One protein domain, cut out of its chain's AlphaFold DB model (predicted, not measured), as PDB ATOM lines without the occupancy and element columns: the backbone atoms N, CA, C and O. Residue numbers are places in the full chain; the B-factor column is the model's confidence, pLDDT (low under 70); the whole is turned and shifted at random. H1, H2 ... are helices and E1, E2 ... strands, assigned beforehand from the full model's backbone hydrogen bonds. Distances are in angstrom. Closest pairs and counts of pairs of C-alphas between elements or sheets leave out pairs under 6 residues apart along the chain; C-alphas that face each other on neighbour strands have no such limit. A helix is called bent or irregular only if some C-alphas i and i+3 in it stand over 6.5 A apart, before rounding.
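This is residues 3 to 159 of the 159 residues of the protein "Hypothetical protein" of Alexandrium monilatum (UniProt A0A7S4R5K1). A twisted wall of five strands has H4 lying lengthwise over one face, with H2 at its E3 end and H3 joining H2 to H4; the bent helix H1 makes an arm whose residues 3 to 12 and 14 to 20 stick out. Residues 154 to 159, of which 154 to 158 belong to H4, also stick out. The 157 printed residues hold four named helices and five named strands, in the order H1 E1 E2 E3 E4 E5 H2 H3 H4; the antiparallel sheet runs E1 E2 E5 E4 E3. The class is mixed, in two layers, H2 and H4 on one face of the sheet. The whole is compact, with a radius of gyration of the C-alphas of 16.6 A and spans of 45 by 43 by 27 A.

H1, residues 3 to 26, was assigned as one helix by its hydrogen bonds but is bent: C-alphas 11 and 14 are 7.1 A apart. Its arms H1a, residues 3 to 11, and H1b, residues 14 to 26, stand at a steep tilt of 68 degrees, only just short of about perpendicular. H1b only grazes the sheet with residues 24 to 26; the C-alphas of Ala 25 and Trp 82 are 7.0 A apart. E1, residues 29 to 35, and E2, residues 43 to 50, form a hairpin, with N 32 and O 46 at 2.9 A. E3, residues 64 to 66, E4, residues 73 to 82, and E5, residues 85 to 94, form a meander, each strand the antiparallel neighbour of the one before; N 66 and O 73 are 2.8 A apart, N 89 and O 78 2.8 A. E2 is the antiparallel neighbour of E5, with N 47 and O 90 at 2.8 A, and E2 to E5 form a Greek key, a meander whose last strand is the neighbour of the strand before it. E4 bends by 74 degrees at residue 79, E5 by 51 degrees at residue 88. H2, residues 98 to 111, is on the sheet; its closest C-alphas to E3 are Gln 104 and Leu 66, 6.7 A. H3, residues 121 to 128, forms a helical hairpin with H2, at a shallow tilt of 15 degrees, closest at the C-alphas of Leu 105 and Thr 123, 5.4 A. H4, residues 138 to 158, touches H3 with residues 140 to 145 alone, closest at the C-alphas of Val 122 and Thr 144, 6.9 A. H4's height over the sheet is 11.3 A; it runs along the strands, at 5 degrees to E2 on the local plane. Every O i to N i+4 pair is within hydrogen-bond range in H1a, H3 and H4, against 8 of 10 in H2 and 3 of 9 in H1b, which has 6 of 10 O i to N i+3 pairs.

H1a begins at C-alpha 3, (55.133, 20.274, 61.057), and spans 12.5 A; H1b spans 19.8 A and is irregular, with C-alphas 18 and 21 6.8 A apart. E1 spans 20.0 A, E2 22.1 A, E3 6.3 A, E4 24.3 A and E5 27.0 A. H2 spans 19.3 A and is irregular, with C-alphas 99 and 102 8.4 A apart; H3 spans 10.6 A. H4 spans 29.9 A and ends at C-alpha 158, (40.100, -3.594, 102.079).

The two C-alphas farthest apart, of Glu 3 and Ala 159, are 52.7 A apart. The printed part has no cut, and its one long link is E2 to E3, residues 51 to 63. The mean pLDDT of the printed part is 94.1; residue 69 alone is under 70.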
ATOM      1  N   GLU A   3      55.791  18.965  61.043       95.62
ATOM      2  CA  GLU A   3      55.133  20.274  61.057       95.62
ATOM      3  C   GLU A   3      53.654  20.187  61.470       95.62
ATOM      4  O   GLU A   3      53.243  20.857  62.411       95.62
ATOM      5  N   GLN A   4      52.883  19.277  60.864       96.06
ATOM      6  CA  GLN A   4      51.474  19.061  61.233       96.06
ATOM      7  C   GLN A   4      51.310  18.630  62.698       96.06
ATOM      8  O   GLN A   4      50.401  19.090  63.382       96.06
ATOM      9  N   VAL A   5      52.202  17.766  63.199       96.12
ATOM     10  CA  VAL A   5      52.165  17.330  64.606       96.12
ATOM     11  C   VAL A   5      52.437  18.507  65.543       96.12
ATOM     12  O   VAL A   5      51.774  18.631  66.572       96.12
ATOM     13  N   ARG A   6      53.378  19.390  65.189       95.88
ATOM     14  CA  ARG A   6      53.700  20.580  65.983       95.88
ATOM     15  C   ARG A   6      52.525  21.552  66.051       95.88
ATOM     16  O   ARG A   6      52.163  21.969  67.147       95.88
ATOM     17  N   GLU A   7      51.888  21.836  64.918       97.06
ATOM     18  CA  GLU A   7      50.697  22.694  64.879       97.06
ATOM     19  C   GLU A   7      49.559  22.149  65.749       97.06
ATOM     20  O   GLU A   7      48.891  22.903  66.456       97.06
ATOM     21  N   ASP A   8      49.321  20.837  65.718       96.69
ATOM     22  CA  ASP A   8      48.252  20.223  66.507       96.69
ATOM     23  C   ASP A   8      48.557  20.224  68.012       96.69
ATOM     24  O   ASP A   8      47.639  20.367  68.825       96.69
ATOM     25  N   ILE A   9      49.834  20.125  68.400       96.50
ATOM     26  CA  ILE A   9      50.267  20.327  69.790       96.50
ATOM     27  C   ILE A   9      49.998  21.774  70.216       96.50
ATOM     28  O   ILE A   9      49.377  21.993  71.256       96.50
ATOM     29  N   GLU A  10      50.409  22.754  69.410       97.06
ATOM     30  CA  GLU A  10      50.245  24.180  69.720       97.06
ATOM     31  C   GLU A  10      48.772  24.578  69.858       97.06
ATOM     32  O   GLU A  10      48.415  25.291  70.794       97.06
ATOM     33  N   LYS A  11      47.890  24.048  68.999       97.81
ATOM     34  CA  LYS A  11      46.436  24.277  69.090       97.81
ATOM     35  C   LYS A  11      45.832  23.761  70.398       97.81
ATOM     36  O   LYS A  11      44.883  24.355  70.900       97.81
ATOM     37  N   ARG A  12      46.345  22.651  70.941       97.56
ATOM     38  CA  ARG A  12      45.811  22.001  72.156       97.56
ATOM     39  C   ARG A  12      46.479  22.474  73.443       97.56
ATOM     40  O   ARG A  12      45.949  22.214  74.523       97.56
ATOM     41  N   LEU A  13      47.629  23.134  73.337       97.12
ATOM     42  CA  LEU A  13      48.423  23.559  74.481       97.12
ATOM     43  C   LEU A  13      47.655  24.490  75.441       97.12
ATOM     44  O   LEU A  13      47.720  24.217  76.636       97.12
ATOM     45  N   PRO A  14      46.882  25.505  74.993       98.19
ATOM     46  CA  PRO A  14      46.146  26.380  75.910       98.19
ATOM     47  C   PRO A  14      45.168  25.617  76.816       98.19
ATOM     48  O   PRO A  14      45.222  25.755  78.038       98.19
ATOM     49  N   ASP A  15      44.342  24.742  76.234       98.00
ATOM     50  CA  ASP A  15      43.375  23.933  76.982       98.00
ATOM     51  C   ASP A  15      44.077  22.920  77.894       98.00
ATOM     52  O   ASP A  15      43.688  22.732  79.050       98.00
ATOM     53  N   PHE A  16      45.145  22.278  77.404       98.00
ATOM     54  CA  PHE A  16      45.940  21.354  78.211       98.00
ATOM     55  C   PHE A  16      46.539  22.061  79.434       98.00
ATOM     56  O   PHE A  16      46.408  21.567  80.555       98.00
ATOM     57  N   SER A  17      47.153  23.228  79.238       97.25
ATOM     58  CA  SER A  17      47.756  24.028  80.305       97.25
ATOM     59  C   SER A  17      46.727  24.552  81.303       97.25
ATOM     60  O   SER A  17      47.037  24.665  82.485       97.25
ATOM     61  N   GLN A  18      45.506  24.855  80.859       97.81
ATOM     62  CA  GLN A  18      44.463  25.369  81.742       97.81
ATOM     63  C   GLN A  18      43.761  24.266  82.549       97.81
ATOM     64  O   GLN A  18      43.425  24.491  83.712       97.81
ATOM     65  N   TYR A  19      43.525  23.088  81.963       97.19
ATOM     66  CA  TYR A  19      42.624  22.089  82.555       97.19
ATOM     67  C   TYR A  19      43.280  20.745  82.890       97.19
ATOM     68  O   TYR A  19      42.770  20.018  83.745       97.19
ATOM     69  N   VAL A  20      44.396  20.388  82.248       97.44
ATOM     70  CA  VAL A  20      45.055  19.083  82.436       97.44
ATOM     71  C   VAL A  20      46.306  19.216  83.297       97.44
ATOM     72  O   VAL A  20      46.407  18.559  84.332       97.44
ATOM     73  N   ASP A  21      47.236  20.090  82.912       96.50
ATOM     74  CA  ASP A  21      48.519  20.266  83.601       96.50
ATOM     75  C   ASP A  21      48.389  20.597  85.103       96.50
ATOM     76  O   ASP A  21      49.085  19.961  85.901       96.50
ATOM     77  N   PRO A  22      47.448  21.466  85.543       97.19
ATOM     78  CA  PRO A  22      47.314  21.822  86.958       97.19
ATOM     79  C   PRO A  22      46.959  20.643  87.871       97.19
ATOM     80  O   PRO A  22      47.221  20.690  89.072       97.19
ATOM     81  N   GLN A  23      46.396  19.557  87.326       96.81
ATOM     82  CA  GLN A  23      46.047  18.370  88.112       96.81
ATOM     83  C   GLN A  23      47.288  17.686  88.708       96.81
ATOM     84  O   GLN A  23      47.185  17.040  89.752       96.81
ATOM     85  N   LYS A  24      48.472  17.883  88.106       96.25
ATOM     86  CA  LYS A  24      49.749  17.347  88.603       96.25
ATOM     87  C   LYS A  24      50.074  17.817  90.021       96.25
ATOM     88  O   LYS A  24      50.659  17.052  90.774       96.25
ATOM     89  N   ALA A  25      49.672  19.024  90.417       95.00
ATOM     90  CA  ALA A  25      49.936  19.542  91.763       95.00
ATOM     91  C   ALA A  25      49.235  18.734  92.877       95.00
ATOM     92  O   ALA A  25      49.678  18.729  94.027       95.00
ATOM     93  N   ASN A  26      48.148  18.033  92.535       95.25
ATOM     94  CA  ASN A  26      47.344  17.253  93.476       95.25
ATOM     95  C   ASN A  26      47.682  15.756  93.472       95.25
ATOM     96  O   ASN A  26      47.135  15.017  94.288       95.25
ATOM     97  N   ALA A  27      48.546  15.297  92.567       96.62
ATOM     98  CA  ALA A  27      48.895  13.888  92.464       96.62
ATOM     99  C   ALA A  27      49.825  13.456  93.612       96.62
ATOM    100  O   ALA A  27      50.797  14.141  93.930       96.62
ATOM    101  N   ASP A  28      49.552  12.295  94.215       96.19
ATOM    102  CA  ASP A  28      50.455  11.675  95.198       96.19
ATOM    103  C   ASP A  28      51.732  11.125  94.539       96.19
ATOM    104  O   ASP A  28      52.790  11.056  95.164       96.19
ATOM    105  N   VAL A  29      51.626  10.725  93.271       97.38
ATOM    106  CA  VAL A  29      52.718  10.172  92.473       97.38
ATOM    107  C   VAL A  29      52.584  10.610  91.019       97.38
ATOM    108  O   VAL A  29      51.478  10.651  90.476       97.38
ATOM    109  N   ILE A  30      53.705  10.936  90.378       98.06
ATOM    110  CA  ILE A  30      53.756  11.344  88.971       98.06
ATOM    111  C   ILE A  30      54.865  10.583  88.278       98.06
ATOM    112  O   ILE A  30      55.989  10.515  88.769       98.06
ATOM    113  N   LEU A  31      54.548  10.066  87.097       98.25
ATOM    114  CA  LEU A  31      55.536   9.527  86.184       98.25
ATOM    115  C   LEU A  31      55.808  10.561  85.092       98.25
ATOM    116  O   LEU A  31      54.928  10.875  84.289       98.25
ATOM    117  N   ARG A  32      57.012  11.132  85.099       97.69
ATOM    118  CA  ARG A  32      57.433  12.165  84.149       97.69
ATOM    119  C   ARG A  32      58.453  11.596  83.173       97.69
ATOM    120  O   ARG A  32      59.383  10.909  83.579       97.69
ATOM    121  N   TYR A  33      58.282  11.938  81.903       97.25
ATOM    122  CA  TYR A  33      59.151  11.534  80.804       97.25
ATOM    123  C   TYR A  33      59.920  12.753  80.302       97.25
ATOM    124  O   TYR A  33      59.324  13.802  80.049       97.25
ATOM    125  N   GLU A  34      61.231  12.614  80.159       97.19
ATOM    126  CA  GLU A  34      62.140  13.632  79.641       97.19
ATOM    127  C   GLU A  34      63.103  12.987  78.629       97.19
ATOM    128  O   GLU A  34      63.353  11.778  78.707       97.19
ATOM    129  N   PRO A  35      63.660  13.754  77.675       97.19
ATOM    130  CA  PRO A  35      64.810  13.293  76.909       97.19
ATOM    131  C   PRO A  35      65.948  12.887  77.850       97.19
ATOM    132  O   PRO A  35      66.223  13.579  78.830       97.19
ATOM    133  N   SER A  36      66.591  11.765  77.549       96.81
ATOM    134  CA  SER A  36      67.768  11.292  78.275       96.81
ATOM    135  C   SER A  36      68.932  12.281  78.185       96.81
ATOM    136  O   SER A  36      69.126  12.914  77.140       96.81
ATOM    137  N   ASP A  37      69.782  12.332  79.218       95.25
ATOM    138  CA  ASP A  37      71.066  13.050  79.138       95.25
ATOM    139  C   ASP A  37      72.014  12.407  78.108       95.25
ATOM    140  O   ASP A  37      72.987  13.016  77.667       95.25
ATOM    141  N   GLN A  38      71.710  11.176  77.696       93.69
ATOM    142  CA  GLN A  38      72.422  10.405  76.681       93.69
ATOM    143  C   GLN A  38      71.918  10.696  75.254       93.69
ATOM    144  O   GLN A  38      72.433  10.133  74.287       93.69
ATOM    145  N   GLY A  39      70.941  11.600  75.104       92.69
ATOM    146  CA  GLY A  39      70.386  12.037  73.825       92.69
ATOM    147  C   GLY A  39      69.204  11.199  73.329       92.69
ATOM    148  O   GLY A  39      68.854  10.156  73.879       92.69
ATOM    149  N   LEU A  40      68.559  11.675  72.261       90.75
ATOM    150  CA  LEU A  40      67.477  10.940  71.599       90.75
ATOM    151  C   LEU A  40      68.028   9.675  70.910       90.75
ATOM    152  O   LEU A  40      69.118   9.733  70.339       90.75
ATOM    153  N   PRO A  41      67.278   8.555  70.901       91.81
ATOM    154  CA  PRO A  41      65.867   8.412  71.284       91.81
ATOM    155  C   PRO A  41      65.629   7.997  72.750       91.81
ATOM    156  O   PRO A  41      64.515   7.604  73.093       91.81
ATOM    157  N   TYR A  42      66.649   8.043  73.608       94.69
ATOM    158  CA  TYR A  42      66.562   7.520  74.970       94.69
ATOM    159  C   TYR A  42      65.750   8.430  75.898       94.69
ATOM    160  O   TYR A  42      65.634   9.642  75.685       94.69
ATOM    161  N   LEU A  43      65.204   7.835  76.960       97.25
ATOM    162  CA  LEU A  43      64.361   8.521  77.934       97.25
ATOM    163  C   LEU A  43      65.009   8.556  79.316       97.25
ATOM    164  O   LEU A  43      65.566   7.563  79.783       97.25
ATOM    165  N   LYS A  44      64.825   9.692  79.987       98.12
ATOM    166  CA  LYS A  44      64.917   9.826  81.435       98.12
ATOM    167  C   LYS A  44      63.506   9.821  82.000       98.12
ATOM    168  O   LYS A  44      62.685  10.676  81.663       98.12
ATOM    169  N   VAL A  45      63.209   8.847  82.848       98.56
ATOM    170  CA  VAL A  45      61.884   8.690  83.449       98.56
ATOM    171  C   VAL A  45      61.990   8.890  84.951       98.56
ATOM    172  O   VAL A  45      62.820   8.267  85.606       98.56
ATOM    173  N   LYS A  46      61.146   9.769  85.493       98.62
ATOM    174  CA  LYS A  46      61.141  10.174  86.901       98.62
ATOM    175  C   LYS A  46      59.847   9.737  87.572       98.62
ATOM    176  O   LYS A  46      58.765  10.114  87.122       98.62
ATOM    177  N   LEU A  47      59.964   8.996  88.666       98.62
ATOM    178  CA  LEU A  47      58.900   8.743  89.627       98.62
ATOM    179  C   LEU A  47      58.977   9.808  90.723       98.62
ATOM    180  O   LEU A  47      59.822   9.741  91.612       98.62
ATOM    181  N   ILE A  48      58.101  10.800  90.643       98.56
ATOM    182  CA  ILE A  48      58.025  11.912  91.591       98.56
ATOM    183  C   ILE A  48      56.991  11.549  92.657       98.56
ATOM    184  O   ILE A  48      55.816  11.376  92.335       98.56
ATOM    185  N   GLN A  49      57.424  11.410  93.910       98.31
ATOM    186  CA  GLN A  49      56.610  10.883  95.009       98.31
ATOM    187  C   GLN A  49      56.388  11.967  96.065       98.31
ATOM    188  O   GLN A  49      57.344  12.454  96.671       98.31
ATOM    189  N   LYS A  50      55.131  12.348  96.311       98.06
ATOM    190  CA  LYS A  50      54.787  13.382  97.292       98.06
ATOM    191  C   LYS A  50      55.092  12.927  98.717       98.06
ATOM    192  O   LYS A  50      54.552  11.923  99.183       98.06
ATOM    193  N   LYS A  51      55.912  13.690  99.449       97.12
ATOM    194  CA  LYS A  51      56.183  13.405 100.864       97.12
ATOM    195  C   LYS A  51      54.920  13.622 101.692       97.12
ATOM    196  O   LYS A  51      54.235  14.631 101.549       97.12
ATOM    197  N   GLY A  52      54.607  12.656 102.557       93.06
ATOM    198  CA  GLY A  52      53.369  12.654 103.343       93.06
ATOM    199  C   GLY A  52      52.094  12.402 102.525       93.06
ATOM    200  O   GLY A  52      51.001  12.544 103.069       93.06
ATOM    201  N   GLY A  53      52.218  12.049 101.240       90.94
ATOM    202  CA  GLY A  53      51.098  11.618 100.404       90.94
ATOM    203  C   GLY A  53      50.600  10.214 100.757       90.94
ATOM    204  O   GLY A  53      51.151   9.525 101.618       90.94
ATOM    205  N   LYS A  54      49.542   9.769 100.070       91.94
ATOM    206  CA  LYS A  54      48.957   8.429 100.269       91.94
ATOM    207  C   LYS A  54      49.686   7.323  99.510       91.94
ATOM    208  O   LYS A  54      49.481   6.148  99.807       91.94
ATOM    209  N   PHE A  55      50.504   7.686  98.526       94.69
ATOM    210  CA  PHE A  55      51.300   6.728  97.771       94.69
ATOM    211  C   PHE A  55      52.410   6.143  98.665       94.69
ATOM    212  O   PHE A  55      53.215   6.910  99.197       94.69
ATOM    213  N   PRO A  56      52.493   4.812  98.845       95.06
ATOM    214  CA  PRO A  56      53.562   4.204  99.626       95.06
ATOM    215  C   PRO A  56      54.885   4.334  98.867       95.06
ATOM    216  O   PRO A  56      55.134   3.593  97.915       95.06
ATOM    217  N   ALA A  57      55.726   5.276  99.288       96.00
ATOM    218  CA  ALA A  57      56.956   5.607  98.581       96.00
ATOM    219  C   ALA A  57      57.941   4.428  98.500       96.00
ATOM    220  O   ALA A  57      57.983   3.559  99.377       96.00
ATOM    221  N   ILE A  58      58.742   4.431  97.439       97.06
ATOM    222  CA  ILE A  58      59.976   3.659  97.322       97.06
ATOM    223  C   ILE A  58      61.188   4.575  97.483       97.06
ATOM    224  O   ILE A  58      61.133   5.762  97.144       97.06
ATOM    225  N   SER A  59      62.291   4.010  97.958       97.06
ATOM    226  CA  SER A  59      63.594   4.675  98.015       97.06
ATOM    227  C   SER A  59      64.669   3.818  97.364       97.06
ATOM    228  O   SER A  59      64.473   2.632  97.109       97.06
ATOM    229  N   LEU A  60      65.810   4.430  97.077       97.19
ATOM    230  CA  LEU A  60      66.979   3.760  96.531       97.19
ATOM    231  C   LEU A  60      68.063   3.692  97.613       97.19
ATOM    232  O   LEU A  60      68.406   4.718  98.198       97.19
ATOM    233  N   LYS A  61      68.628   2.505  97.869       96.06
ATOM    234  CA  LYS A  61      69.712   2.317  98.858       96.06
ATOM    235  C   LYS A  61      70.967   3.111  98.499       96.06
ATOM    236  O   LYS A  61      71.708   3.547  99.375       96.06
ATOM    237  N   LYS A  62      71.234   3.219  97.199       93.00
ATOM    238  CA  LYS A  62      72.363   3.922  96.588       93.00
ATOM    239  C   LYS A  62      72.075   4.132  95.108       93.00
ATOM    240  O   LYS A  62      71.405   3.296  94.508       93.00
ATOM    241  N   ASP A  63      72.658   5.160  94.512       96.19
ATOM    242  CA  ASP A  63      72.650   5.310  93.057       96.19
ATOM    243  C   ASP A  63      73.234   4.061  92.378       96.19
ATOM    244  O   ASP A  63      74.211   3.467  92.854       96.19
ATOM    245  N   ILE A  64      72.633   3.660  91.258       94.69
ATOM    246  CA  ILE A  64      73.039   2.480  90.486       94.69
ATOM    247  C   ILE A  64      73.446   2.930  89.095       94.69
ATOM    248  O   ILE A  64      72.794   3.773  88.484       94.69
ATOM    249  N   THR A  65      74.508   2.333  88.568       95.19
ATOM    250  CA  THR A  65      74.866   2.434  87.155       95.19
ATOM    251  C   THR A  65      74.878   1.033  86.570       95.19
ATOM    252  O   THR A  65      75.745   0.228  86.901       95.19
ATOM    253  N   LEU A  66      73.913   0.747  85.702       92.19
ATOM    254  CA  LEU A  66      73.819  -0.509  84.976       92.19
ATOM    255  C   LEU A  66      74.817  -0.484  83.823       92.19
ATOM    256  O   LEU A  66      74.638   0.207  82.819       92.19
ATOM    257  N   THR A  67      75.892  -1.244  83.997       79.75
ATOM    258  CA  THR A  67      76.908  -1.463  82.964       79.75
ATOM    259  C   THR A  67      76.561  -2.703  82.130       79.75
ATOM    260  O   THR A  67      75.832  -3.581  82.593       79.75
ATOM    261  N   GLY A  68      77.058  -2.786  80.892       71.44
ATOM    262  CA  GLY A  68      76.900  -3.973  80.034       71.44
ATOM    263  C   GLY A  68      76.301  -3.692  78.656       71.44
ATOM    264  O   GLY A  68      76.691  -4.347  77.697       71.44
ATOM    265  N   SER A  69      75.485  -2.645  78.524       69.44
ATOM    266  CA  SER A  69      74.945  -2.161  77.248       69.44
ATOM    267  C   SER A  69      75.360  -0.716  76.966       69.44
ATOM    268  O   SER A  69      75.775   0.023  77.859       69.44
ATOM    269  N   LYS A  70      75.268  -0.304  75.696       77.50
ATOM    270  CA  LYS A  70      75.233   1.112  75.300       77.50
ATOM    271  C   LYS A  70      73.788   1.424  74.903       77.50
ATOM    272  O   LYS A  70      73.291   0.733  74.015       77.50
ATOM    273  N   PRO A  71      73.111   2.404  75.519       82.25
ATOM    274  CA  PRO A  71      73.641   3.442  76.415       82.25
ATOM    275  C   PRO A  71      73.897   2.985  77.865       82.25
ATOM    276  O   PRO A  71      74.674   3.619  78.572       82.25
ATOM    277  N   GLY A  72      73.290   1.876  78.297       92.06
ATOM    278  CA  GLY A  72      73.207   1.530  79.717       92.06
ATOM    279  C   GLY A  72      72.211   2.438  80.438       92.06
ATOM    280  O   GLY A  72      71.547   3.270  79.809       92.06
ATOM    281  N   ALA A  73      72.099   2.291  81.757       95.12
ATOM    282  CA  ALA A  73      71.170   3.095  82.543       95.12
ATOM    283  C   ALA A  73      71.744   3.532  83.887       95.12
ATOM    284  O   ALA A  73      72.535   2.822  84.504       95.12
ATOM    285  N   VAL A  74      71.293   4.685  84.370       96.88
ATOM    286  CA  VAL A  74      71.624   5.197  85.700       96.88
ATOM    287  C   VAL A  74      70.338   5.405  86.484       96.88
ATOM    288  O   VAL A  74      69.413   6.042  85.982       96.88
ATOM    289  N   LEU A  75      70.287   4.881  87.709       97.94
ATOM    290  CA  LEU A  75      69.207   5.137  88.655       97.94
ATOM    291  C   LEU A  75      69.705   6.056  89.764       97.94
ATOM    292  O   LEU A  75      70.759   5.800  90.350       97.94
ATOM    293  N   LYS A  76      68.935   7.105  90.057       98.19
ATOM    294  CA  LYS A  76      69.239   8.079  91.111       98.19
ATOM    295  C   LYS A  76      68.027   8.358  91.972       98.19
ATOM    296  O   LYS A  76      66.887   8.216  91.524       98.19
ATOM    297  N   MET A  77      68.291   8.816  93.190       98.50
ATOM    298  CA  MET A  77      67.266   9.342  94.080       98.50
ATOM    299  C   MET A  77      67.688  10.679  94.685       98.50
ATOM    300  O   MET A  77      68.821  10.836  95.133       98.50
ATOM    301  N   TYR A  78      66.764  11.634  94.732       98.56
ATOM    302  CA  TYR A  78      66.971  12.935  95.368       98.56
ATOM    303  C   TYR A  78      65.646  13.546  95.824       98.56
ATOM    304  O   TYR A  78      64.568  13.110  95.426       98.56
ATOM    305  N   ASP A  79      65.736  14.566  96.671       98.38
ATOM    306  CA  ASP A  79      64.591  15.382  97.060       98.38
ATOM    307  C   ASP A  79      64.447  16.594  96.137       98.38
ATOM    308  O   ASP A  79      65.447  17.153  95.686       98.38
ATOM    309  N   ASP A  80      63.207  17.007  95.889       98.44
ATOM    310  CA  ASP A  80      62.884  18.161  95.045       98.44
ATOM    311  C   ASP A  80      61.594  18.855  95.530       98.44
ATOM    312  O   ASP A  80      60.948  18.414  96.492       98.44
ATOM    313  N   ASP A  81      61.211  19.937  94.855       97.62
ATOM    314  CA  ASP A  81      59.906  20.584  94.965       97.62
ATOM    315  C   ASP A  81      59.061  20.329  93.708       97.62
ATOM    316  O   ASP A  81      59.507  20.499  92.574       97.62
ATOM    317  N   TRP A  82      57.802  19.940  93.909       97.00
ATOM    318  CA  TRP A  82      56.835  19.775  92.832       97.00
ATOM    319  C   TRP A  82      55.566  20.579  93.109       97.00
ATOM    320  O   TRP A  82      54.712  20.176  93.905       97.00
ATOM    321  N   PHE A  83      55.430  21.724  92.432       95.38
ATOM    322  CA  PHE A  83      54.323  22.669  92.632       95.38
ATOM    323  C   PHE A  83      54.160  23.086  94.109       95.38
ATOM    324  O   PHE A  83      53.043  23.117  94.629       95.38
ATOM    325  N   GLY A  84      55.266  23.371  94.806       95.50
ATOM    326  CA  GLY A  84      55.269  23.759  96.220       95.50
ATOM    327  C   GLY A  84      55.125  22.592  97.202       95.50
ATOM    328  O   GLY A  84      54.957  22.816  98.403       95.50
ATOM    329  N   ASN A  85      55.129  21.348  96.714       96.44
ATOM    330  CA  ASN A  85      55.119  20.158  97.554       96.44
ATOM    331  C   ASN A  85      56.522  19.560  97.620       96.44
ATOM    332  O   ASN A  85      57.120  19.278  96.586       96.44
ATOM    333  N   ALA A  86      56.990  19.248  98.827       98.19
ATOM    334  CA  ALA A  86      58.197  18.451  98.992       98.19
ATOM    335  C   ALA A  86      57.980  17.034  98.429       98.19
ATOM    336  O   ALA A  86      57.023  16.342  98.799       98.19
ATOM    337  N   VAL A  87      58.885  16.593  97.560       98.62
ATOM    338  CA  VAL A  87      58.832  15.280  96.907       98.62
ATOM    339  C   VAL A  87      60.163  14.545  97.042       98.62
ATOM    340  O   VAL A  87      61.207  15.160  97.244       98.62
ATOM    341  N   THR A  88      60.120  13.222  96.913       98.44
ATOM    342  CA  THR A  88      61.301  12.396  96.643       98.44
ATOM    343  C   THR A  88      61.174  11.830  95.236       98.44
ATOM    344  O   THR A  88      60.157  11.228  94.884       98.44
ATOM    345  N   VAL A  89      62.201  12.037  94.422       98.69
ATOM    346  CA  VAL A  89      62.270  11.599  93.031       98.69
ATOM    347  C   VAL A  89      63.157  10.368  92.946       98.69
ATOM    348  O   VAL A  89      64.282  10.389  93.432       98.69
ATOM    349  N   VAL A  90      62.659   9.308  92.309       98.56
ATOM    350  CA  VAL A  90      63.472   8.183  91.829       98.56
ATOM    351  C   VAL A  90      63.473   8.247  90.311       98.56
ATOM    352  O   VAL A  90      62.409   8.204  89.694       98.56
ATOM    353  N   GLU A  91      64.640   8.375  89.694       98.19
ATOM    354  CA  GLU A  91      64.765   8.476  88.241       98.19
ATOM    355  C   GLU A  91      65.588   7.340  87.655       98.19
ATOM    356  O   GLU A  91      66.481   6.809  88.310       98.19
ATOM    357  N   MET A  92      65.283   6.996  86.407       97.88
ATOM    358  CA  MET A  92      66.080   6.110  85.575       97.88
ATOM    359  C   MET A  92      66.352   6.802  84.242       97.88
ATOM    360  O   MET A  92      65.414   7.157  83.526       97.88
ATOM    361  N   ASP A  93      67.627   6.975  83.916       97.44
ATOM    362  CA  ASP A  93      68.084   7.565  82.661       97.44
ATOM    363  C   ASP A  93      68.815   6.521  81.814       97.44
ATOM    364  O   ASP A  93      69.855   6.013  82.234       97.44
ATOM    365  N   GLY A  94      68.281   6.213  80.629       95.38
ATOM    366  CA  GLY A  94      68.843   5.232  79.700       95.38
ATOM    367  C   GLY A  94      68.050   3.928  79.626       95.38
ATOM    368  O   GLY A  94      66.849   3.900  79.904       95.38
ATOM    369  N   GLU A  95      68.715   2.848  79.214       94.19
ATOM    370  CA  GLU A  95      68.073   1.567  78.902       94.19
ATOM    371  C   GLU A  95      68.706   0.369  79.625       94.19
ATOM    372  O   GLU A  95      69.922   0.277  79.805       94.19
ATOM    373  N   ILE A  96      67.839  -0.565  80.006       93.88
ATOM    374  CA  ILE A  96      68.156  -1.927  80.417       93.88
ATOM    375  C   ILE A  96      68.640  -2.681  79.183       93.88
ATOM    376  O   ILE A  96      68.025  -2.631  78.117       93.88
ATOM    377  N   ASP A  97      69.733  -3.411  79.342       92.50
ATOM    378  CA  ASP A  97      70.182  -4.373  78.350       92.50
ATOM    379  C   ASP A  97      69.172  -5.518  78.235       92.50
ATOM    380  O   ASP A  97      68.982  -6.280  79.183       92.50
ATOM    381  N   MET A  98      68.538  -5.672  77.075       89.94
ATOM    382  CA  MET A  98      67.549  -6.728  76.870       89.94
ATOM    383  C   MET A  98      68.162  -8.134  76.882       89.94
ATOM    384  O   MET A  98      67.470  -9.080  77.264       89.94
ATOM    385  N   ASP A  99      69.447  -8.276  76.542       90.56
ATOM    386  CA  ASP A  99      70.159  -9.557  76.610       90.56
ATOM    387  C   ASP A  99      70.552  -9.914  78.055       90.56
ATOM    388  O   ASP A  99      70.734 -11.089  78.382       90.56
ATOM    389  N   ASN A 100      70.621  -8.916  78.943       90.00
ATOM    390  CA  ASN A 100      70.955  -9.070  80.363       90.00
ATOM    391  C   ASN A 100      69.827  -8.593  81.306       90.00
ATOM    392  O   ASN A 100      70.059  -8.264  82.474       90.00
ATOM    393  N   MET A 101      68.592  -8.564  80.794       91.75
ATOM    394  CA  MET A 101      67.445  -7.912  81.433       91.75
ATOM    395  C   MET A 101      67.174  -8.470  82.828       91.75
ATOM    396  O   MET A 101      66.996  -7.714  83.775       91.75
ATOM    397  N   GLU A 102      67.172  -9.796  82.979       92.94
ATOM    398  CA  GLU A 102      66.884 -10.435  84.265       92.94
ATOM    399  C   GLU A 102      67.915 -10.096  85.344       92.94
ATOM    400  O   GLU A 102      67.541  -9.891  86.496       92.94
ATOM    401  N   ALA A 103      69.206 -10.049  85.001       92.75
ATOM    402  CA  ALA A 103      70.247  -9.742  85.977       92.75
ATOM    403  C   ALA A 103      70.193  -8.268  86.394       92.75
ATOM    404  O   ALA A 103      70.257  -7.968  87.583       92.75
ATOM    405  N   GLN A 104      70.007  -7.361  85.431       94.19
ATOM    406  CA  GLN A 104      69.891  -5.929  85.712       94.19
ATOM    407  C   GLN A 104      68.613  -5.595  86.493       94.19
ATOM    408  O   GLN A 104      68.654  -4.780  87.411       94.19
ATOM    409  N   LEU A 105      67.488  -6.254  86.197       94.44
ATOM    410  CA  LEU A 105      66.258  -6.098  86.978       94.44
ATOM    411  C   LEU A 105      66.420  -6.589  88.418       94.44
ATOM    412  O   LEU A 105      65.939  -5.917  89.325       94.44
ATOM    413  N   LYS A 106      67.138  -7.697  88.644       93.38
ATOM    414  CA  LYS A 106      67.466  -8.162  90.001       93.38
ATOM    415  C   LYS A 106      68.331  -7.153  90.751       93.38
ATOM    416  O   LYS A 106      68.020  -6.834  91.892       93.38
ATOM    417  N   GLU A 107      69.363  -6.606  90.109       93.62
ATOM    418  CA  GLU A 107      70.217  -5.572  90.711       93.62
ATOM    419  C   GLU A 107      69.416  -4.317  91.103       93.62
ATOM    420  O   GLU A 107      69.599  -3.768  92.198       93.62
ATOM    421  N   ILE A 108      68.498  -3.885  90.233       94.50
ATOM    422  CA  ILE A 108      67.566  -2.791  90.522       94.50
ATOM    423  C   ILE A 108      66.676  -3.156  91.715       94.50
ATOM    424  O   ILE A 108      66.591  -2.388  92.671       94.50
ATOM    425  N   GLU A 109      66.023  -4.317  91.680       93.44
ATOM    426  CA  GLU A 109      65.076  -4.760  92.706       93.44
ATOM    427  C   GLU A 109      65.737  -4.872  94.089       93.44
ATOM    428  O   GLU A 109      65.176  -4.411  95.082       93.44
ATOM    429  N   GLU A 110      66.967  -5.383  94.163       93.12
ATOM    430  CA  GLU A 110      67.756  -5.467  95.401       93.12
ATOM    431  C   GLU A 110      68.151  -4.097  95.969       93.12
ATOM    432  O   GLU A 110      68.389  -3.956  97.177       93.12
ATOM    433  N   SER A 111      68.229  -3.088  95.108       94.44
ATOM    434  CA  SER A 111      68.645  -1.733  95.457       94.44
ATOM    435  C   SER A 111      67.478  -0.809  95.805       94.44
ATOM    436  O   SER A 111      67.717   0.262  96.368       94.44
ATOM    437  N   ILE A 112      66.236  -1.203  95.516       95.38
ATOM    438  CA  ILE A 112      65.035  -0.449  95.885       95.38
ATOM    439  C   ILE A 112      64.525  -0.920  97.251       95.38
ATOM    440  O   ILE A 112      64.430  -2.108  97.550       95.38
ATOM    441  N   GLU A 113      64.161   0.036  98.093       94.94
ATOM    442  CA  GLU A 113      63.494  -0.192  99.368       94.94
ATOM    443  C   GLU A 113      62.022   0.195  99.299       94.94
ATOM    444  O   GLU A 113      61.586   1.015  98.489       94.94
ATOM    445  N   GLY A 114      61.243  -0.417 100.188       92.81
ATOM    446  CA  GLY A 114      59.813  -0.177 100.277       92.81
ATOM    447  C   GLY A 114      59.000  -0.922  99.225       92.81
ATOM    448  O   GLY A 114      57.790  -0.758  99.228       92.81
ATOM    449  N   LEU A 115      59.575  -1.758  98.355       89.25
ATOM    450  CA  LEU A 115      58.773  -2.638  97.499       89.25
ATOM    451  C   LEU A 115      57.905  -3.556  98.376       89.25
ATOM    452  O   LEU A 115      58.420  -4.339  99.166       89.25
ATOM    453  N   ALA A 116      56.579  -3.465  98.245       70.75
ATOM    454  CA  ALA A 116      55.634  -4.358  98.930       70.75
ATOM    455  C   ALA A 116      55.443  -5.693  98.190       70.75
ATOM    456  O   ALA A 116      54.445  -6.391  98.367       70.75
ATOM    457  N   SER A 117      56.380  -6.017  97.305       72.50
ATOM    458  CA  SER A 117      56.338  -7.173  96.431       72.50
ATOM    459  C   SER A 117      57.140  -8.328  97.019       72.50
ATOM    460  O   SER A 117      58.042  -8.143  97.839       72.50
ATOM    461  N   LYS A 118      56.819  -9.551  96.594       81.31
ATOM    462  CA  LYS A 118      57.686 -10.696  96.899       81.31
ATOM    463  C   LYS A 118      59.023 -10.504  96.170       81.31
ATOM    464  O   LYS A 118      59.007  -9.976  95.057       81.31
ATOM    465  N   PRO A 119      60.161 -10.939  96.740       83.38
ATOM    466  CA  PRO A 119      61.433 -10.894  96.026       83.38
ATOM    467  C   PRO A 119      61.331 -11.577  94.655       83.38
ATOM    468  O   PRO A 119      60.880 -12.719  94.570       83.38
ATOM    469  N   GLY A 120      61.737 -10.874  93.598       88.56
ATOM    470  CA  GLY A 120      61.695 -11.315  92.203       88.56
ATOM    471  C   GLY A 120      60.416 -10.935  91.452       88.56
ATOM    472  O   GLY A 120      60.352 -11.104  90.235       88.56
ATOM    473  N   GLU A 121      59.392 -10.413  92.127       92.75
ATOM    474  CA  GLU A 121      58.097 -10.137  91.502       92.75
ATOM    475  C   GLU A 121      58.178  -9.002  90.466       92.75
ATOM    476  O   GLU A 121      57.526  -9.086  89.421       92.75
ATOM    477  N   VAL A 122      58.992  -7.962  90.713       92.62
ATOM    478  CA  VAL A 122      59.208  -6.868  89.740       92.62
ATOM    479  C   VAL A 122      59.876  -7.427  88.494       92.62
ATOM    480  O   VAL A 122      59.406  -7.196  87.376       92.62
ATOM    481  N   THR A 123      60.930  -8.218  88.698       93.25
ATOM    482  CA  THR A 123      61.658  -8.890  87.624       93.25
ATOM    483  C   THR A 123      60.725  -9.770  86.787       93.25
ATOM    484  O   THR A 123      60.667  -9.629  85.566       93.25
ATOM    485  N   GLU A 124      59.931 -10.635  87.422       93.69
ATOM    486  CA  GLU A 124      58.985 -11.514  86.728       93.69
ATOM    487  C   GLU A 124      57.930 -10.744  85.922       93.69
ATOM    488  O   GLU A 124      57.598 -11.136  84.799       93.69
ATOM    489  N   ALA A 125      57.376  -9.668  86.488       93.94
ATOM    490  CA  ALA A 125      56.380  -8.841  85.814       93.94
ATOM    491  C   ALA A 125      56.967  -8.170  84.563       93.94
ATOM    492  O   ALA A 125      56.371  -8.233  83.487       93.94
ATOM    493  N   MET A 126      58.170  -7.607  84.681       94.31
ATOM    494  CA  MET A 126      58.880  -6.972  83.571       94.31
ATOM    495  C   MET A 126      59.246  -7.973  82.468       94.31
ATOM    496  O   MET A 126      59.040  -7.685  81.291       94.31
ATOM    497  N   VAL A 127      59.709  -9.178  82.820       93.00
ATOM    498  CA  VAL A 127      60.028 -10.239  81.845       93.00
ATOM    499  C   VAL A 127      58.788 -10.683  81.067       93.00
ATOM    500  O   VAL A 127      58.854 -10.861  79.849       93.00
ATOM    501  N   LYS A 128      57.635 -10.821  81.735       93.88
ATOM    502  CA  LYS A 128      56.354 -11.133  81.069       93.88
ATOM    503  C   LYS A 128      55.942 -10.046  80.076       93.88
ATOM    504  O   LYS A 128      55.327 -10.352  79.059       93.88
ATOM    505  N   LEU A 129      56.304  -8.795  80.354       92.19
ATOM    506  CA  LEU A 129      55.977  -7.626  79.542       92.19
ATOM    507  C   LEU A 129      57.128  -7.173  78.636       92.19
ATOM    508  O   LEU A 129      57.038  -6.091  78.063       92.19
ATOM    509  N   LYS A 130      58.174  -7.989  78.441       91.81
ATOM    510  CA  LYS A 130      59.390  -7.600  77.706       91.81
ATOM    511  C   LYS A 130      59.157  -7.104  76.276       91.81
ATOM    512  O   LYS A 130      59.955  -6.322  75.775       91.81
ATOM    513  N   SER A 131      58.077  -7.529  75.619       91.25
ATOM    514  CA  SER A 131      57.702  -7.071  74.271       91.25
ATOM    515  C   SER A 131      56.856  -5.792  74.260       91.25
ATOM    516  O   SER A 131      56.483  -5.322  73.187       91.25
ATOM    517  N   SER A 132      56.499  -5.255  75.427       93.12
ATOM    518  CA  SER A 132      55.710  -4.027  75.545       93.12
ATOM    519  C   SER A 132      56.590  -2.800  75.300       93.12
ATOM    520  O   SER A 132      57.748  -2.795  75.718       93.12
ATOM    521  N   PRO A 133      56.065  -1.731  74.678       92.56
ATOM    522  CA  PRO A 133      56.809  -0.486  74.523       92.56
ATOM    523  C   PRO A 133      57.310   0.056  75.871       92.56
ATOM    524  O   PRO A 133      56.532   0.190  76.813       92.56
ATOM    525  N   GLY A 134      58.602   0.387  75.950       91.88
ATOM    526  CA  GLY A 134      59.222   0.942  77.156       91.88
ATOM    527  C   GLY A 134      59.609  -0.093  78.216       91.88
ATOM    528  O   GLY A 134      60.022   0.302  79.305       91.88
ATOM    529  N   SER A 135      59.510  -1.396  77.918       92.69
ATOM    530  CA  SER A 135      59.991  -2.480  78.790       92.69
ATOM    531  C   SER A 135      61.494  -2.396  79.073       92.69
ATOM    532  O   SER A 135      61.953  -2.878  80.106       92.69
ATOM    533  N   GLN A 136      62.247  -1.756  78.181       92.38
ATOM    534  CA  GLN A 136      63.691  -1.610  78.272       92.38
ATOM    535  C   GLN A 136      64.145  -0.349  79.018       92.38
ATOM    536  O   GLN A 136      65.331  -0.070  79.044       92.38
ATOM    537  N   ASN A 137      63.255   0.468  79.589       94.31
ATOM    538  CA  ASN A 137      63.663   1.690  80.292       94.31
ATOM    539  C   ASN A 137      62.781   1.988  81.510       94.31
ATOM    540  O   ASN A 137      61.918   1.196  81.898       94.31
ATOM    541  N   GLY A 138      62.997   3.158  82.119       96.00
ATOM    542  CA  GLY A 138      62.273   3.589  83.312       96.00
ATOM    543  C   GLY A 138      60.750   3.636  83.151       96.00
ATOM    544  O   GLY A 138      60.043   3.598  84.152       96.00
ATOM    545  N   THR A 139      60.225   3.660  81.921       96.88
ATOM    546  CA  THR A 139      58.782   3.626  81.648       96.88
ATOM    547  C   THR A 139      58.156   2.351  82.193       96.88
ATOM    548  O   THR A 139      57.335   2.422  83.105       96.88
ATOM    549  N   GLY A 140      58.550   1.190  81.663       96.19
ATOM    550  CA  GLY A 140      57.985  -0.090  82.077       96.19
ATOM    551  C   GLY A 140      58.318  -0.408  83.531       96.19
ATOM    552  O   GLY A 140      57.442  -0.835  84.286       96.19
ATOM    553  N   LEU A 141      59.558  -0.123  83.944       96.50
ATOM    554  CA  LEU A 141      60.029  -0.376  85.305       96.50
ATOM    555  C   LEU A 141      59.186   0.374  86.346       96.50
ATOM    556  O   LEU A 141      58.603  -0.238  87.243       96.50
ATOM    557  N   LEU A 142      59.094   1.701  86.226       97.38
ATOM    558  CA  LEU A 142      58.426   2.527  87.229       97.38
ATOM    559  C   LEU A 142      56.898   2.386  87.153       97.38
ATOM    560  O   LEU A 142      56.242   2.457  88.188       97.38
ATOM    561  N   GLN A 143      56.317   2.105  85.978       96.44
ATOM    562  CA  GLN A 143      54.894   1.744  85.871       96.44
ATOM    563  C   GLN A 143      54.575   0.437  86.601       96.44
ATOM    564  O   GLN A 143      53.569   0.360  87.308       96.44
ATOM    565  N   THR A 144      55.439  -0.573  86.471       95.81
ATOM    566  CA  THR A 144      55.292  -1.851  87.182       95.81
ATOM    567  C   THR A 144      55.334  -1.635  88.694       95.81
ATOM    568  O   THR A 144      54.471  -2.134  89.417       95.81
ATOM    569  N   ILE A 145      56.274  -0.815  89.170       95.75
ATOM    570  CA  ILE A 145      56.368  -0.436  90.584       95.75
ATOM    571  C   ILE A 145      55.103   0.305  91.039       95.75
ATOM    572  O   ILE A 145      54.524  -0.065  92.060       95.75
ATOM    573  N   ILE A 146      54.621   1.300  90.282       96.00
ATOM    574  CA  ILE A 146      53.368   2.011  90.596       96.00
ATOM    575  C   ILE A 146      52.206   1.020  90.723       96.00
ATOM    576  O   ILE A 146      51.449   1.104  91.686       96.00
ATOM    577  N   ALA A 147      52.069   0.065  89.801       94.62
ATOM    578  CA  ALA A 147      50.992  -0.922  89.844       94.62
ATOM    579  C   ALA A 147      51.035  -1.769  91.129       94.62
ATOM    580  O   ALA A 147      50.004  -1.974  91.775       94.62
ATOM    581  N   MET A 148      52.226  -2.201  91.552       94.00
ATOM    582  CA  MET A 148      52.409  -2.924  92.816       94.00
ATOM    583  C   MET A 148      52.072  -2.061  94.034       94.00
ATOM    584  O   MET A 148      51.460  -2.545  94.984       94.00
ATOM    585  N   LYS A 149      52.411  -0.770  93.998       94.50
ATOM    586  CA  LYS A 149      52.069   0.183  95.060       94.50
ATOM    587  C   LYS A 149      50.582   0.493  95.135       94.50
ATOM    588  O   LYS A 149      50.035   0.595  96.228       94.50
ATOM    589  N   VAL A 150      49.902   0.574  93.999       93.75
ATOM    590  CA  VAL A 150      48.440   0.691  93.959       93.75
ATOM    591  C   VAL A 150      47.787  -0.562  94.546       93.75
ATOM    592  O   VAL A 150      46.844  -0.434  95.324       93.75
ATOM    593  N   ARG A 151      48.314  -1.759  94.248       93.69
ATOM    594  CA  ARG A 151      47.855  -3.003  94.886       93.69
ATOM    595  C   ARG A 151      48.032  -2.957  96.406       93.69
ATOM    596  O   ARG A 151      47.086  -3.263  97.120       93.69
ATOM    597  N   GLU A 152      49.192  -2.513  96.892       92.50
ATOM    598  CA  GLU A 152      49.455  -2.344  98.330       92.50
ATOM    599  C   GLU A 152      48.438  -1.397  98.994       92.50
ATOM    600  O   GLU A 152      47.919  -1.687 100.073       92.50
ATOM    601  N   VAL A 153      48.124  -0.267  98.349       92.94
ATOM    602  CA  VAL A 153      47.100   0.675  98.834       92.94
ATOM    603  C   VAL A 153      45.729   0.013  98.880       92.94
ATOM    604  O   VAL A 153      45.032   0.140  99.885       92.94
ATOM    605  N   TYR A 154      45.339  -0.692  97.819       93.75
ATOM    606  CA  TYR A 154      44.057  -1.388  97.760       93.75
ATOM    607  C   TYR A 154      43.924  -2.410  98.895       93.75
ATOM    608  O   TYR A 154      42.961  -2.351  99.654       93.75
ATOM    609  N   GLU A 155      44.925  -3.275  99.076       92.75
ATOM    610  CA  GLU A 155      44.929  -4.296 100.128       92.75
ATOM    611  C   GLU A 155      44.790  -3.674 101.524       92.75
ATOM    612  O   GLU A 155      43.962  -4.131 102.309       92.75
ATOM    613  N   LYS A 156      45.508  -2.578 101.805       90.81
ATOM    614  CA  LYS A 156      45.401  -1.830 103.073       90.81
ATOM    615  C   LYS A 156      44.024  -1.214 103.317       90.81
ATOM    616  O   LYS A 156      43.649  -1.030 104.469       90.81
ATOM    617  N   LEU A 157      43.305  -0.837 102.262       93.06
ATOM    618  CA  LEU A 157      41.974  -0.235 102.367       93.06
ATOM    619  C   LEU A 157      40.859  -1.276 102.513       93.06
ATOM    620  O   LEU A 157      39.771  -0.926 102.962       93.06
ATOM    621  N   THR A 158      41.108  -2.520 102.096       95.12
ATOM    622  CA  THR A 158      40.100  -3.594 102.079       95.12
ATOM    623  C   THR A 158      40.294  -4.678 103.139       95.12
ATOM    624  O   THR A 158      39.429  -5.545 103.255       95.12
ATOM    625  N   ALA A 159      41.416  -4.661 103.862       86.62
ATOM    626  CA  ALA A 159      41.689  -5.542 104.998       86.62
ATOM    627  C   ALA A 159      40.965  -5.069 106.267       86.62
ATOM    628  O   ALA A 159      40.485  -5.949 107.016       86.62
TER     629      ALA A 159